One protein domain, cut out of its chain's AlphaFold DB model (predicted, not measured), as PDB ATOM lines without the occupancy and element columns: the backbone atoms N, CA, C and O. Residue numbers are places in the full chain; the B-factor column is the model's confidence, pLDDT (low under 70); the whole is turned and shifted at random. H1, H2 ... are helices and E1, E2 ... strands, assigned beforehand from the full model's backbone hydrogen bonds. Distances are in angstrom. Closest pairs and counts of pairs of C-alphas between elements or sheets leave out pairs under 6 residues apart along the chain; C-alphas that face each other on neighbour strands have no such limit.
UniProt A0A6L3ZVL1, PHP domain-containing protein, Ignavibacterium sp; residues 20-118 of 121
ATOM      1  N   ASP A  20     -45.017  28.395  29.763       97.06
ATOM      2  CA  ASP A  20     -44.764  29.758  29.275       97.06
ATOM      3  C   ASP A  20     -43.344  29.925  28.720       97.06
ATOM      4  O   ASP A  20     -43.155  30.508  27.654       97.06
ATOM      5  N   GLU A  21     -42.348  29.366  29.414       97.31
ATOM      6  CA  GLU A  21     -40.945  29.381  28.986       97.31
ATOM      7  C   GLU A  21     -40.766  28.583  27.684       97.31
ATOM      8  O   GLU A  21     -40.108  29.056  26.753       97.31
ATOM      9  N   LEU A  22     -41.423  27.421  27.581       97.31
ATOM     10  CA  LEU A  22     -41.453  26.601  26.369       97.31
ATOM     11  C   LEU A  22     -42.035  27.371  25.178       97.31
ATOM     12  O   LEU A  22     -41.405  27.438  24.123       97.31
ATOM     13  N   ILE A  23     -43.215  27.974  25.339       97.75
ATOM     14  CA  ILE A  23     -43.884  28.704  24.257       97.75
ATOM     15  C   ILE A  23     -43.063  29.922  23.822       97.75
ATOM     16  O   ILE A  23     -42.900  30.146  22.621       97.75
ATOM     17  N   ASN A  24     -42.489  30.671  24.766       97.38
ATOM     18  CA  ASN A  24     -41.641  31.822  24.451       97.38
ATOM     19  C   ASN A  24     -40.400  31.409  23.646       97.38
ATOM     20  O   ASN A  24     -40.050  32.079  22.671       97.38
ATOM     21  N   LYS A  25     -39.765  30.286  24.007       96.81
ATOM     22  CA  LYS A  25     -38.642  29.728  23.245       96.81
ATOM     23  C   LYS A  25     -39.070  29.323  21.835       96.81
ATOM     24  O   LYS A  25     -38.434  29.723  20.865       96.81
ATOM     25  N   CYS A  26     -40.173  28.589  21.706       96.50
ATOM     26  CA  CYS A  26     -40.688  28.166  20.405       96.50
ATOM     27  C   CYS A  26     -41.041  29.353  19.501       96.50
ATOM     28  O   CYS A  26     -40.746  29.318  18.308       96.50
ATOM     29  N   LYS A  27     -41.592  30.430  20.067       96.62
ATOM     30  CA  LYS A  27     -41.837  31.680  19.342       96.62
ATOM     31  C   LYS A  27     -40.540  32.302  18.824       96.62
ATOM     32  O   LYS A  27     -40.477  32.670  17.655       96.62
ATOM     33  N   ALA A  28     -39.508  32.399  19.665       97.12
ATOM     34  CA  ALA A  28     -38.207  32.947  19.269       97.12
ATOM     35  C   ALA A  28     -37.541  32.133  18.142       97.12
ATOM     36  O   ALA A  28     -36.854  32.693  17.292       97.12
ATOM     37  N   GLU A  29     -37.791  30.823  18.102       96.56
ATOM     38  CA  GLU A  29     -37.294  29.905  17.071       96.56
ATOM     39  C   GLU A  29     -38.218  29.794  15.838       96.56
ATOM     40  O   GLU A  29     -37.969  28.973  14.954       96.56
ATOM     41  N   ASN A  30     -39.269  30.618  15.740       95.75
ATOM     42  CA  ASN A  30     -40.266  30.590  14.658       95.75
ATOM     43  C   ASN A  30     -40.951  29.217  14.480       95.75
ATOM     44  O   ASN A  30     -41.301  28.809  13.369       95.75
ATOM     45  N   ILE A  31     -41.154  28.484  15.577       97.12
ATOM     46  CA  ILE A  31     -41.869  27.207  15.576       97.12
ATOM     47  C   ILE A  31     -43.372  27.479  15.489       97.12
ATOM     48  O   ILE A  31     -43.959  28.127  16.351       97.12
ATOM     49  N   THR A  32     -44.010  26.936  14.453       96.44
ATOM     50  CA  THR A  32     -45.429  27.178  14.144       96.44
ATOM     51  C   THR A  32     -46.370  26.117  14.707       96.44
ATOM     52  O   THR A  32     -47.580  26.333  14.755       96.44
ATOM     53  N   ALA A  33     -45.841  24.972  15.144       97.19
ATOM     54  CA  ALA A  33     -46.601  23.906  15.785       97.19
ATOM     55  C   ALA A  33     -45.719  23.091  16.738       97.19
ATOM     56  O   ALA A  33     -44.544  22.866  16.454       97.19
ATOM     57  N   LEU A  34     -46.305  22.603  17.830       96.69
ATOM     58  CA  LEU A  34     -45.678  21.644  18.748       96.69
ATOM     59  C   LEU A  34     -46.740  20.836  19.498       96.69
ATOM     60  O   LEU A  34     -47.898  21.251  19.571       96.69
ATOM     61  N   THR A  35     -46.332  19.719  20.095       96.00
ATOM     62  CA  THR A  35     -47.099  19.050  21.157       96.00
ATOM     63  C   THR A  35     -46.344  19.108  22.478       96.00
ATOM     64  O   THR A  35     -45.119  19.209  22.509       96.00
ATOM     65  N   VAL A  36     -47.091  18.994  23.568       96.44
ATOM     66  CA  VAL A  36     -46.568  18.499  24.844       96.44
ATOM     67  C   VAL A  36     -46.948  17.028  24.959       96.44
ATOM     68  O   VAL A  36     -47.998  16.625  24.459       96.44
ATOM     69  N   THR A  37     -46.086  16.219  25.552       96.62
ATOM     70  CA  THR A  37     -46.289  14.780  25.752       96.62
ATOM     71  C   THR A  37     -45.948  14.451  27.194       96.62
ATOM     72  O   THR A  37     -44.971  13.760  27.471       96.62
ATOM     73  N   ASP A  38     -46.725  15.005  28.122       97.12
ATOM     74  CA  ASP A  38     -46.500  14.762  29.541       97.12
ATOM     75  C   ASP A  38     -46.711  13.291  29.903       97.12
ATOM     76  O   ASP A  38     -47.528  12.592  29.297       97.12
ATOM     77  N   THR A  39     -45.977  12.827  30.911       96.62
ATOM     78  CA  THR A  39     -45.921  11.408  31.267       96.62
ATOM     79  C   THR A  39     -47.230  10.933  31.871       96.62
ATOM     80  O   THR A  39     -47.612  11.340  32.970       96.62
ATOM     81  N   ASN A  40     -47.912  10.040  31.154       96.06
ATOM     82  CA  ASN A  40     -49.167   9.404  31.547       96.06
ATOM     83  C   ASN A  40     -50.223  10.427  31.992       96.06
ATOM     84  O   ASN A  40     -50.962  10.230  32.967       96.06
ATOM     85  N   SER A  41     -50.240  11.579  31.322       95.69
ATOM     86  CA  SER A  41     -51.005  12.741  31.751       95.69
ATOM     87  C   SER A  41     -51.354  13.662  30.590       95.69
ATOM     88  O   SER A  41     -50.615  13.790  29.620       95.69
ATOM     89  N   MET A  42     -52.491  14.338  30.754       94.81
ATOM     90  CA  MET A  42     -52.959  15.454  29.928       94.81
ATOM     91  C   MET A  42     -53.224  16.703  30.791       94.81
ATOM     92  O   MET A  42     -53.920  17.619  30.362       94.81
ATOM     93  N   ALA A  43     -52.706  16.746  32.027       93.88
ATOM     94  CA  ALA A  43     -53.009  17.806  32.995       93.88
ATOM     95  C   ALA A  43     -52.561  19.200  32.517       93.88
ATOM     96  O   ALA A  43     -53.315  20.165  32.637       93.88
ATOM     97  N   GLY A  44     -51.381  19.293  31.896       92.38
ATOM     98  CA  GLY A  44     -50.847  20.547  31.356       92.38
ATOM     99  C   GLY A  44     -51.488  21.001  30.047       92.38
ATOM    100  O   GLY A  44     -51.245  22.119  29.589       92.38
ATOM    101  N   LEU A  45     -52.328  20.164  29.436       94.38
ATOM    102  CA  LEU A  45     -52.746  20.338  28.050       94.38
ATOM    103  C   LEU A  45     -53.576  21.604  27.824       94.38
ATOM    104  O   LEU A  45     -53.379  22.294  26.829       94.38
ATOM    105  N   ILE A  46     -54.495  21.931  28.737       94.38
ATOM    106  CA  ILE A  46     -55.363  23.110  28.595       94.38
ATOM    107  C   ILE A  46     -54.558  24.404  28.728       94.38
ATOM    108  O   ILE A  46     -54.731  25.320  27.920       94.38
ATOM    109  N   GLN A  47     -53.646  24.463  29.703       96.38
ATOM    110  CA  GLN A  47     -52.738  25.595  29.882       96.38
ATOM    111  C   GLN A  47     -51.861  25.780  28.636       96.38
ATOM    112  O   GLN A  47     -51.784  26.883  28.094       96.38
ATOM    113  N   PHE A  48     -51.279  24.688  28.135       97.69
ATOM    114  CA  PHE A  48     -50.488  24.668  26.907       97.69
ATOM    115  C   PHE A  48     -51.291  25.146  25.696       97.69
ATOM    116  O   PHE A  48     -50.856  26.049  24.983       97.69
ATOM    117  N   ALA A  49     -52.489  24.599  25.486       97.31
ATOM    118  CA  ALA A  49     -53.337  24.935  24.351       97.31
ATOM    119  C   ALA A  49     -53.722  26.416  24.334       97.31
ATOM    120  O   ALA A  49     -53.790  27.025  23.268       97.31
ATOM    121  N   LYS A  50     -54.004  26.991  25.508       97.75
ATOM    122  CA  LYS A  50     -54.318  28.413  25.641       97.75
ATOM    123  C   LYS A  50     -53.099  29.264  25.280       97.75
ATOM    124  O   LYS A  50     -53.193  30.084  24.371       97.75
ATOM    125  N   ARG A  51     -51.957  29.008  25.924       97.94
ATOM    126  CA  ARG A  51     -50.732  29.792  25.734       97.94
ATOM    127  C   ARG A  51     -50.184  29.696  24.308       97.94
ATOM    128  O   ARG A  51     -49.798  30.705  23.733       97.94
ATOM    129  N   ALA A  52     -50.203  28.507  23.704       97.75
ATOM    130  CA  ALA A  52     -49.774  28.309  22.320       97.75
ATOM    131  C   ALA A  52     -50.622  29.130  21.334       97.75
ATOM    132  O   ALA A  52     -50.074  29.802  20.462       97.75
ATOM    133  N   ARG A  53     -51.954  29.133  21.505       97.12
ATOM    134  CA  ARG A  53     -52.864  29.905  20.645       97.12
ATOM    135  C   ARG A  53     -52.657  31.413  20.766       97.12
ATOM    136  O   ARG A  53     -52.698  32.085  19.743       97.12
ATOM    137  N   GLU A  54     -52.423  31.930  21.974       97.75
ATOM    138  CA  GLU A  54     -52.118  33.355  22.197       97.75
ATOM    139  C   GLU A  54     -50.893  33.817  21.395       97.75
ATOM    140  O   GLU A  54     -50.842  34.953  20.935       97.75
ATOM    141  N   GLU A  55     -49.933  32.918  21.177       97.50
ATOM    142  CA  GLU A  55     -48.702  33.192  20.432       97.50
ATOM    143  C   GLU A  55     -48.754  32.722  18.967       97.50
ATOM    144  O   GLU A  55     -47.726  32.680  18.297       97.50
ATOM    145  N   ASN A  56     -49.946  32.402  18.442       97.00
ATOM    146  CA  ASN A  56     -50.169  31.900  17.076       97.00
ATOM    147  C   ASN A  56     -49.413  30.601  16.741       97.00
ATOM    148  O   ASN A  56     -49.112  30.321  15.580       97.00
ATOM    149  N   ILE A  57     -49.137  29.777  17.750       97.94
ATOM    150  CA  ILE A  57     -48.529  28.460  17.591       97.94
ATOM    151  C   ILE A  57     -49.639  27.410  17.626       97.94
ATOM    152  O   ILE A  57     -50.445  27.374  18.555       97.94
ATOM    153  N   LYS A  58     -49.695  26.532  16.622       97.44
ATOM    154  CA  LYS A  58     -50.690  25.457  16.550       97.44
ATOM    155  C   LYS A  58     -50.387  24.390  17.613       97.44
ATOM    156  O   LYS A  58     -49.388  23.679  17.476       97.44
ATOM    157  N   PRO A  59     -51.245  24.212  18.636       97.06
ATOM    158  CA  PRO A  59     -51.052  23.138  19.589       97.06
ATOM    159  C   PRO A  59     -51.501  21.807  18.979       97.06
ATOM    160  O   PRO A  59     -52.578  21.699  18.389       97.06
ATOM    161  N   LEU A  60     -50.673  20.786  19.151       96.62
ATOM    162  CA  LEU A  60     -51.011  19.385  18.953       96.62
ATOM    163  C   LEU A  60     -51.184  18.744  20.333       96.62
ATOM    164  O   LEU A  60     -50.516  19.142  21.287       96.62
ATOM    165  N   PHE A  61     -52.121  17.807  20.459       96.69
ATOM    166  CA  PHE A  61     -52.459  17.216  21.751       96.69
ATOM    167  C   PHE A  61     -51.960  15.790  21.834       96.69
ATOM    168  O   PHE A  61     -52.411  14.938  21.069       96.69
ATOM    169  N   GLY A  62     -51.065  15.535  22.781       96.44
ATOM    170  CA  GLY A  62     -50.474  14.227  22.955       96.44
ATOM    171  C   GLY A  62     -50.050  13.931  24.382       96.44
ATOM    172  O   GLY A  62     -50.121  14.778  25.268       96.44
ATOM    173  N   SER A  63     -49.631  12.690  24.595       97.31
ATOM    174  CA  SER A  63     -49.161  12.196  25.883       97.31
ATOM    175  C   SER A  63     -48.087  11.140  25.662       97.31
ATOM    176  O   SER A  63     -48.131  10.394  24.679       97.31
ATOM    177  N   TYR A  64     -47.120  11.102  26.570       96.62
ATOM    178  CA  TYR A  64     -46.153  10.019  26.651       96.62
ATOM    179  C   TYR A  64     -46.780   8.903  27.483       96.62
ATOM    180  O   TYR A  64     -47.169   9.146  28.627       96.62
ATOM    181  N   ILE A  65     -46.884   7.699  26.929       95.56
ATOM    182  CA  ILE A  65     -47.425   6.532  27.631       95.56
ATOM    183  C   ILE A  65     -46.329   5.484  27.738       95.56
ATOM    184  O   ILE A  65     -45.860   4.999  26.711       95.56
ATOM    185  N   ASN A  66     -45.953   5.125  28.966       93.81
ATOM    186  CA  ASN A  66     -45.085   3.979  29.219       93.81
ATOM    187  C   ASN A  66     -45.877   2.757  29.680       93.81
ATOM    188  O   ASN A  66     -46.984   2.863  30.218       93.81
ATOM    189  N   ASP A  67     -45.277   1.600  29.444       92.69
ATOM    190  CA  ASP A  67     -45.710   0.325  29.995       92.69
ATOM    191  C   ASP A  67     -45.554   0.307  31.532       92.69
ATOM    192  O   ASP A  67     -44.865   1.157  32.105       92.69
ATOM    193  N   ARG A  68     -46.244  -0.611  32.225       90.00
ATOM    194  CA  ARG A  68     -46.121  -0.773  33.688       90.00
ATOM    195  C   ARG A  68     -45.143  -1.867  34.102       90.00
ATOM    196  O   ARG A  68     -44.702  -1.863  35.248       90.00
ATOM    197  N   ILE A  69     -44.867  -2.814  33.213       86.69
ATOM    198  CA  ILE A  69     -44.012  -3.976  33.453       86.69
ATOM    199  C   ILE A  69     -42.608  -3.692  32.921       86.69
ATOM    200  O   ILE A  69     -41.624  -3.995  33.593       86.69
ATOM    201  N   ASN A  70     -42.510  -3.099  31.727       88.31
ATOM    202  CA  ASN A  70     -41.236  -2.756  31.103       88.31
ATOM    203  C   ASN A  70     -41.096  -1.242  30.892       88.31
ATOM    204  O   ASN A  70     -41.543  -0.708  29.880       88.31
ATOM    205  N   ASP A  71     -40.401  -0.567  31.808       82.56
ATOM    206  CA  ASP A  71     -40.191   0.887  31.771       82.56
ATOM    207  C   ASP A  71     -39.450   1.397  30.515       82.56
ATOM    208  O   ASP A  71     -39.508   2.592  30.218       82.56
ATOM    209  N   GLU A  72     -38.782   0.524  29.752       86.88
ATOM    210  CA  GLU A  72     -38.142   0.887  28.478       86.88
ATOM    211  C   GLU A  72     -39.150   1.002  27.325       86.88
ATOM    212  O   GLU A  72     -38.873   1.652  26.313       86.88
ATOM    213  N   LEU A  73     -40.336   0.400  27.463       91.06
ATOM    214  CA  LEU A  73     -41.387   0.455  26.456       91.06
ATOM    215  C   LEU A  73     -42.269   1.681  26.661       91.06
ATOM    216  O   LEU A  73     -42.962   1.833  27.668       91.06
ATOM    217  N   TYR A  74     -42.303   2.532  25.643       93.81
ATOM    218  CA  TYR A  74     -43.191   3.680  25.609       93.81
ATOM    219  C   TYR A  74     -43.617   4.039  24.192       93.81
ATOM    220  O   TYR A  74     -43.017   3.626  23.203       93.81
ATOM    221  N   VAL A  75     -44.657   4.861  24.106       94.88
ATOM    222  CA  VAL A  75     -45.096   5.512  22.875       94.88
ATOM    223  C   VAL A  75     -45.454   6.962  23.145       94.88
ATOM    224  O   VAL A  75     -45.876   7.333  24.241       94.88
ATOM    225  N   LEU A  76     -45.346   7.783  22.107       95.56
ATOM    226  CA  LEU A  76     -45.988   9.089  22.073       95.56
ATOM    227  C   LEU A  76     -47.294   8.938  21.301       95.56
ATOM    228  O   LEU A  76     -47.296   8.511  20.144       95.56
ATOM    229  N   LEU A  77     -48.403   9.292  21.941       96.06
ATOM    230  CA  LEU A  77     -49.712   9.335  21.300       96.06
ATOM    231  C   LEU A  77     -50.053  10.780  20.979       96.06
ATOM    232  O   LEU A  77     -49.956  11.632  21.857       96.06
ATOM    233  N   ILE A  78     -50.492  11.054  19.752       97.00
ATOM    234  CA  ILE A  78     -50.977  12.372  19.332       97.00
ATOM    235  C   ILE A  78     -52.377  12.213  18.743       97.00
ATOM    236  O   ILE A  78     -52.603  11.424  17.826       97.00
ATOM    237  N   ALA A  79     -53.332  12.978  19.258       97.44
ATOM    238  CA  ALA A  79     -54.712  12.962  18.802       97.44
ATOM    239  C   ALA A  79     -54.852  13.629  17.425       97.44
ATOM    240  O   ALA A  79     -54.483  14.791  17.247       97.44
ATOM    241  N   LYS A  80     -55.453  12.922  16.459       96.75
ATOM    242  CA  LYS A  80     -55.813  13.491  15.146       96.75
ATOM    243  C   LYS A  80     -57.069  14.362  15.216       96.75
ATOM    244  O   LYS A  80     -57.263  15.240  14.383       96.75
ATOM    245  N   ASN A  81     -57.943  14.077  16.179       96.81
ATOM    246  CA  ASN A  81     -59.266  14.676  16.330       96.81
ATOM    247  C   ASN A  81     -59.764  14.531  17.787       96.81
ATOM    248  O   ASN A  81     -59.069  13.985  18.647       96.81
ATOM    249  N   ASN A  82     -60.986  14.998  18.066       96.44
ATOM    250  CA  ASN A  82     -61.594  14.903  19.400       96.44
ATOM    251  C   ASN A  82     -61.791  13.452  19.869       96.44
ATOM    252  O   ASN A  82     -61.699  13.187  21.068       96.44
ATOM    253  N   GLN A  83     -62.024  12.513  18.945       97.38
ATOM    254  CA  GLN A  83     -62.115  11.099  19.294       97.38
ATOM    255  C   GLN A  83     -60.754  10.576  19.762       97.38
ATOM    256  O   GLN A  83     -60.678   9.971  20.821       97.38
ATOM    257  N   GLY A  84     -59.669  10.931  19.071       96.88
ATOM    258  CA  GLY A  84     -58.305  10.604  19.487       96.88
ATOM    259  C   GLY A  84     -57.945  11.202  20.848       96.88
ATOM    260  O   GLY A  84     -57.336  10.537  21.677       96.88
ATOM    261  N   TYR A  85     -58.383  12.429  21.139       96.56
ATOM    262  CA  TYR A  85     -58.219  13.000  22.479       96.56
ATOM    263  C   TYR A  85     -58.917  12.135  23.540       96.56
ATOM    264  O   TYR A  85     -58.308  11.774  24.549       96.56
ATOM    265  N   SER A  86     -60.169  11.744  23.281       96.25
ATOM    266  CA  SER A  86     -60.913  10.839  24.159       96.25
ATOM    267  C   SER A  86     -60.233   9.475  24.296       96.25
ATOM    268  O   SER A  86     -60.268   8.899  25.382       96.25
ATOM    269  N   ASP A  87     -59.630   8.952  23.230       96.19
ATOM    270  CA  ASP A  87     -58.925   7.669  23.236       96.19
ATOM    271  C   ASP A  87     -57.673   7.746  24.124       96.19
ATOM    272  O   ASP A  87     -57.490   6.886  24.985       96.19
ATOM    273  N   ILE A  88     -56.880   8.824  24.029       96.56
ATOM    274  CA  ILE A  88     -55.730   9.062  24.924       96.56
ATOM    275  C   ILE A  88     -56.181   9.123  26.388       96.56
ATOM    276  O   ILE A  88     -55.562   8.496  27.246       96.56
ATOM    277  N   CYS A  89     -57.273   9.835  26.693       96.38
ATOM    278  CA  CYS A  89     -57.800   9.894  28.058       96.38
ATOM    279  C   CYS A  89     -58.162   8.504  28.601       96.38
ATOM    280  O   CYS A  89     -57.825   8.194  29.743       96.38
ATOM    281  N   ARG A  90     -58.806   7.654  27.790       95.56
ATOM    282  CA  ARG A  90     -59.139   6.274  28.186       95.56
ATOM    283  C   ARG A  90     -57.887   5.438  28.434       95.56
ATOM    284  O   ARG A  90     -57.830   4.763  29.457       95.56
ATOM    285  N   ILE A  91     -56.886   5.529  27.557       95.56
ATOM    286  CA  ILE A  91     -55.610   4.811  27.699       95.56
ATOM    287  C   ILE A  91     -54.894   5.231  28.988       95.56
ATOM    288  O   ILE A  91     -54.465   4.376  29.757       95.56
ATOM    289  N   ILE A  92     -54.823   6.536  29.280       96.25
ATOM    290  CA  ILE A  92     -54.235   7.045  30.531       96.25
ATOM    291  C   ILE A  92     -54.976   6.488  31.750       96.25
ATOM    292  O   ILE A  92     -54.336   6.084  32.721       96.25
ATOM    293  N   THR A  93     -56.311   6.469  31.718       95.81
ATOM    294  CA  THR A  93     -57.121   5.914  32.809       95.81
ATOM    295  C   THR A  93     -56.853   4.423  32.997       95.81
ATOM    296  O   THR A  93     -56.571   4.008  34.118       95.81
ATOM    297  N   GLN A  94     -56.865   3.626  31.924       94.44
ATOM    298  CA  GLN A  94     -56.542   2.194  31.978       94.44
ATOM    299  C   GLN A  94     -55.146   1.963  32.564       94.44
ATOM    300  O   GLN A  94     -54.996   1.203  33.517       94.44
ATOM    301  N   ARG A  95     -54.141   2.699  32.081       94.44
ATOM    302  CA  ARG A  95     -52.756   2.623  32.567       94.44
ATOM    303  C   ARG A  95     -52.599   3.010  34.039       94.44
ATOM    304  O   ARG A  95     -51.653   2.578  34.686       94.44
ATOM    305  N   LYS A  96     -53.477   3.856  34.585       93.81
ATOM    306  CA  LYS A  96     -53.446   4.250  36.006       93.81
ATOM    307  C   LYS A  96     -54.203   3.294  36.923       93.81
ATOM    308  O   LYS A  96     -53.836   3.202  38.087       93.81
ATOM    309  N   LEU A  97     -55.260   2.650  36.429       95.19
ATOM    310  CA  LEU A  97     -56.150   1.816  37.241       95.19
ATOM    311  C   LEU A  97     -55.805   0.326  37.197       95.19
ATOM    312  O   LEU A  97     -56.124  -0.384  38.145       95.19
ATOM    313  N   ASN A  98     -55.158  -0.138  36.129       92.94
ATOM    314  CA  ASN A  98     -54.860  -1.550  35.929       92.94
ATOM    315  C   ASN A  98     -53.378  -1.805  36.204       92.94
ATOM    316  O   ASN A  98     -52.510  -1.165  35.600       92.94
ATOM    317  N   ASP A  99     -53.081  -2.710  37.134       89.38
ATOM    318  CA  ASP A  99     -51.708  -3.077  37.499       89.38
ATOM    319  C   ASP A  99     -51.025  -3.953  36.445       89.38
ATOM    320  O   ASP A  99     -49.810  -3.885  36.290       89.38
ATOM    321  N   ASP A 100     -51.814  -4.679  35.660       89.44
ATOM    322  CA  ASP A 100     -51.428  -5.523  34.530       89.44
ATOM    323  C   ASP A 100     -51.471  -4.784  33.180       89.44
ATOM    324  O   ASP A 100     -51.582  -5.402  32.123       89.44
ATOM    325  N   PHE A 101     -51.417  -3.447  33.184       92.25
ATOM    326  CA  PHE A 101     -51.417  -2.674  31.943       92.25
ATOM    327  C   PHE A 101     -50.197  -3.011  31.072       92.25
ATOM    328  O   PHE A 101     -49.064  -2.669  31.415       92.25
ATOM    329  N   GLU A 102     -50.467  -3.582  29.898       90.81
ATOM    330  CA  GLU A 102     -49.482  -3.840  28.851       90.81
ATOM    331  C   GLU A 102     -49.691  -2.899  27.664       90.81
ATOM    332  O   GLU A 102     -50.713  -2.944  26.969       90.81
ATOM    333  N   LEU A 103     -48.685  -2.090  27.356       90.88
ATOM    334  CA  LEU A 103     -48.721  -1.128  26.263       90.88
ATOM    335  C   LEU A 103     -48.893  -1.812  24.899       90.88
ATOM    336  O   LEU A 103     -49.597  -1.308  24.021       90.88
ATOM    337  N   LYS A 104     -48.299  -2.997  24.732       87.94
ATOM    338  CA  LYS A 104     -48.420  -3.801  23.509       87.94
ATOM    339  C   LYS A 104     -49.877  -4.141  23.182       87.94
ATOM    340  O   LYS A 104     -50.259  -4.061  22.016       87.94
ATOM    341  N   SER A 105     -50.685  -4.465  24.193       86.25
ATOM    342  CA  SER A 105     -52.107  -4.795  24.013       86.25
ATOM    343  C   SER A 105     -52.900  -3.614  23.444       86.25
ATOM    344  O   SER A 105     -53.772  -3.785  22.593       86.25
ATOM    345  N   ILE A 106     -52.544  -2.393  23.850       84.38
ATOM    346  CA  ILE A 106     -53.177  -1.162  23.380       84.38
ATOM    347  C   ILE A 106     -52.818  -0.889  21.920       84.38
ATOM    348  O   ILE A 106     -53.701  -0.558  21.135       84.38
ATOM    349  N   ILE A 107     -51.549  -1.067  21.543       80.44
ATOM    350  CA  ILE A 107     -51.063  -0.823  20.173       80.44
ATOM    351  C   ILE A 107     -51.614  -1.857  19.180       80.44
ATOM    352  O   ILE A 107     -51.807  -1.539  18.009       80.44
ATOM    353  N   GLN A 108     -51.881  -3.085  19.631       82.44
ATOM    354  CA  GLN A 108     -52.511  -4.118  18.801       82.44
ATOM    355  C   GLN A 108     -53.958  -3.778  18.420       82.44
ATOM    356  O   GLN A 108     -54.453  -4.279  17.410       82.44
ATOM    357  N   ASN A 109     -54.630  -2.919  19.189       80.81
ATOM    358  CA  ASN A 109     -55.950  -2.424  18.825       80.81
ATOM    359  C   ASN A 109     -55.843  -1.394  17.694       80.81
ATOM    360  O   ASN A 109     -54.897  -0.609  17.618       80.81
ATOM    361  N   HIS A 110     -56.841  -1.351  16.809       73.25
ATOM    362  CA  HIS A 110     -56.844  -0.384  15.718       73.25
ATOM    363  C   HIS A 110     -57.107   1.041  16.242       73.25
ATOM    364  O   HIS A 110     -58.246   1.456  16.441       73.25
ATOM    365  N   LEU A 111     -56.038   1.810  16.459       86.50
ATOM    366  CA  LEU A 111     -56.087   3.183  16.981       86.50
ATOM    367  C   LEU A 111     -56.132   4.226  15.849       86.50
ATOM    368  O   LEU A 111     -55.233   5.052  15.690       86.50
ATOM    369  N   GLU A 112     -57.193   4.199  15.042       91.69
ATOM    370  CA  GLU A 112     -57.331   5.039  13.838       91.69
ATOM    371  C   GLU A 112     -57.238   6.547  14.114       91.69
ATOM    372  O   GLU A 112     -56.686   7.303  13.308       91.69
ATOM    373  N   ASN A 113     -57.718   6.998  15.276       96.19
ATOM    374  CA  ASN A 113     -57.763   8.416  15.644       96.19
ATOM    375  C   ASN A 113     -56.449   8.959  16.222       96.19
ATOM    376  O   ASN A 113     -56.369  10.147  16.550       96.19
ATOM    377  N   LEU A 114     -55.423   8.113  16.343       95.88
ATOM    378  CA  LEU A 114     -54.141   8.460  16.944       95.88
ATOM    379  C   LEU A 114     -53.013   8.390  15.917       95.88
ATOM    380  O   LEU A 114     -52.993   7.549  15.017       95.88
ATOM    381  N   ILE A 115     -52.071   9.317  16.034       95.25
ATOM    382  CA  ILE A 115     -50.718   9.150  15.510       95.25
ATOM    383  C   ILE A 115     -49.912   8.536  16.649       95.25
ATOM    384  O   ILE A 115     -49.938   9.048  17.768       95.25
ATOM    385  N   ILE A 116     -49.224   7.438  16.357       94.12
ATOM    386  CA  ILE A 116     -48.400   6.711  17.318       94.12
ATOM    387  C   ILE A 116     -46.954   6.865  16.872       94.12
ATOM    388  O   ILE A 116     -46.626   6.555  15.728       94.12
ATOM    389  N   ILE A 117     -46.104   7.360  17.767       93.12
ATOM    390  CA  ILE A 117     -44.659   7.421  17.561       93.12
ATOM    391  C   ILE A 117     -44.031   6.453  18.552       93.12
ATOM    392  O   ILE A 117     -44.159   6.623  19.765       93.12
ATOM    393  N   THR A 118     -43.368   5.433  18.027       89.44
ATOM    394  CA  THR A 118     -42.580   4.488  18.812       89.44
ATOM    395  C   THR A 118     -41.122   4.949  18.799       89.44
ATOM    396  O   THR A 118     -40.624   5.289  17.720       89.44
TER     397      THR A 118
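What this domain is: This is residues 20 to 118 of the 121 residues of the protein "PHP domain-containing protein" of Ignavibacterium sp (UniProt A0A6L3ZVL1). A strongly twisted sheet of four strands makes a long wall, with the helices H2 and H3 placed over different stretches of one face, H2 over E1 and E2 and H3 over E2 and E3. The short helices H1 and H4 lie toward opposite ends of the long axis, and the long strand E2 runs through the middle. The printed part has 99 residues, with four named helices and four named strands in the order H1 E1 H2 E2 E3 H3 H4 E4; the class is mixed, helices and strands. The sheet is mixed, in the order E1 E2 E3 E4. The whole is compact by its radius of gyration of the C-alphas, 14.3 A, yet elongated in outline, spanning 42 by 25 by 21 A.

How they stand to each other: H1, residues 20 to 28, only grazes the sheet with its residues 22 to 27. E1, residues 33 to 39, is an edge strand. H2, residues 45 to 54, and H1 only just touch, only at their ends, with 3 pairs of C-alphas within 8 A; the closest are those of Ile 23 and Ala 52, 6.2 A apart. E2, residues 58 to 66, is parallel to E1, with N 60 and O 34 within hydrogen-bond range at 2.8 A. E1, H2 and E2 form a strand-helix-strand unit, two parallel neighbour strands with a helix between them along the chain, and its crossover is right-handed. H2 has a height over the sheet of 9.0 A. E3, residues 74 to 79, forms a hairpin with E2, antiparallel, with N 65 and O 75 at 2.9 A. H3, residues 82 to 97, has a height over the sheet of 9.3 A; its closest C-alpha pair with E3 is Ala 79 and Tyr 85, 5.1 A. H2 and H3 are apart on the same face, giving two layers, helices on one face of a sheet. H4, residues 103 to 108, only grazes the sheet. E4, residues 114 to 117, is antiparallel to E3, with N 115 and O 78 at 2.8 A. In H1, H2, H3 and H4, every O i to N i+4 pair is within hydrogen-bond range.

Where its parts are: H1 begins at C-alpha 20, (-44.764, 29.758, 29.275). From first to last C-alpha, E1 measures 19.9 A, E2 25.6 A and H3 22.8 A. E4 ends at C-alpha 117, (-44.659, 7.421, 17.561).

The domain as a whole: The two C-alphas farthest apart are those of Ala 28 and Asp 100, 43.4 A. The printed part has no cut, and no link is long. No printed residue is under 70 in pLDDT.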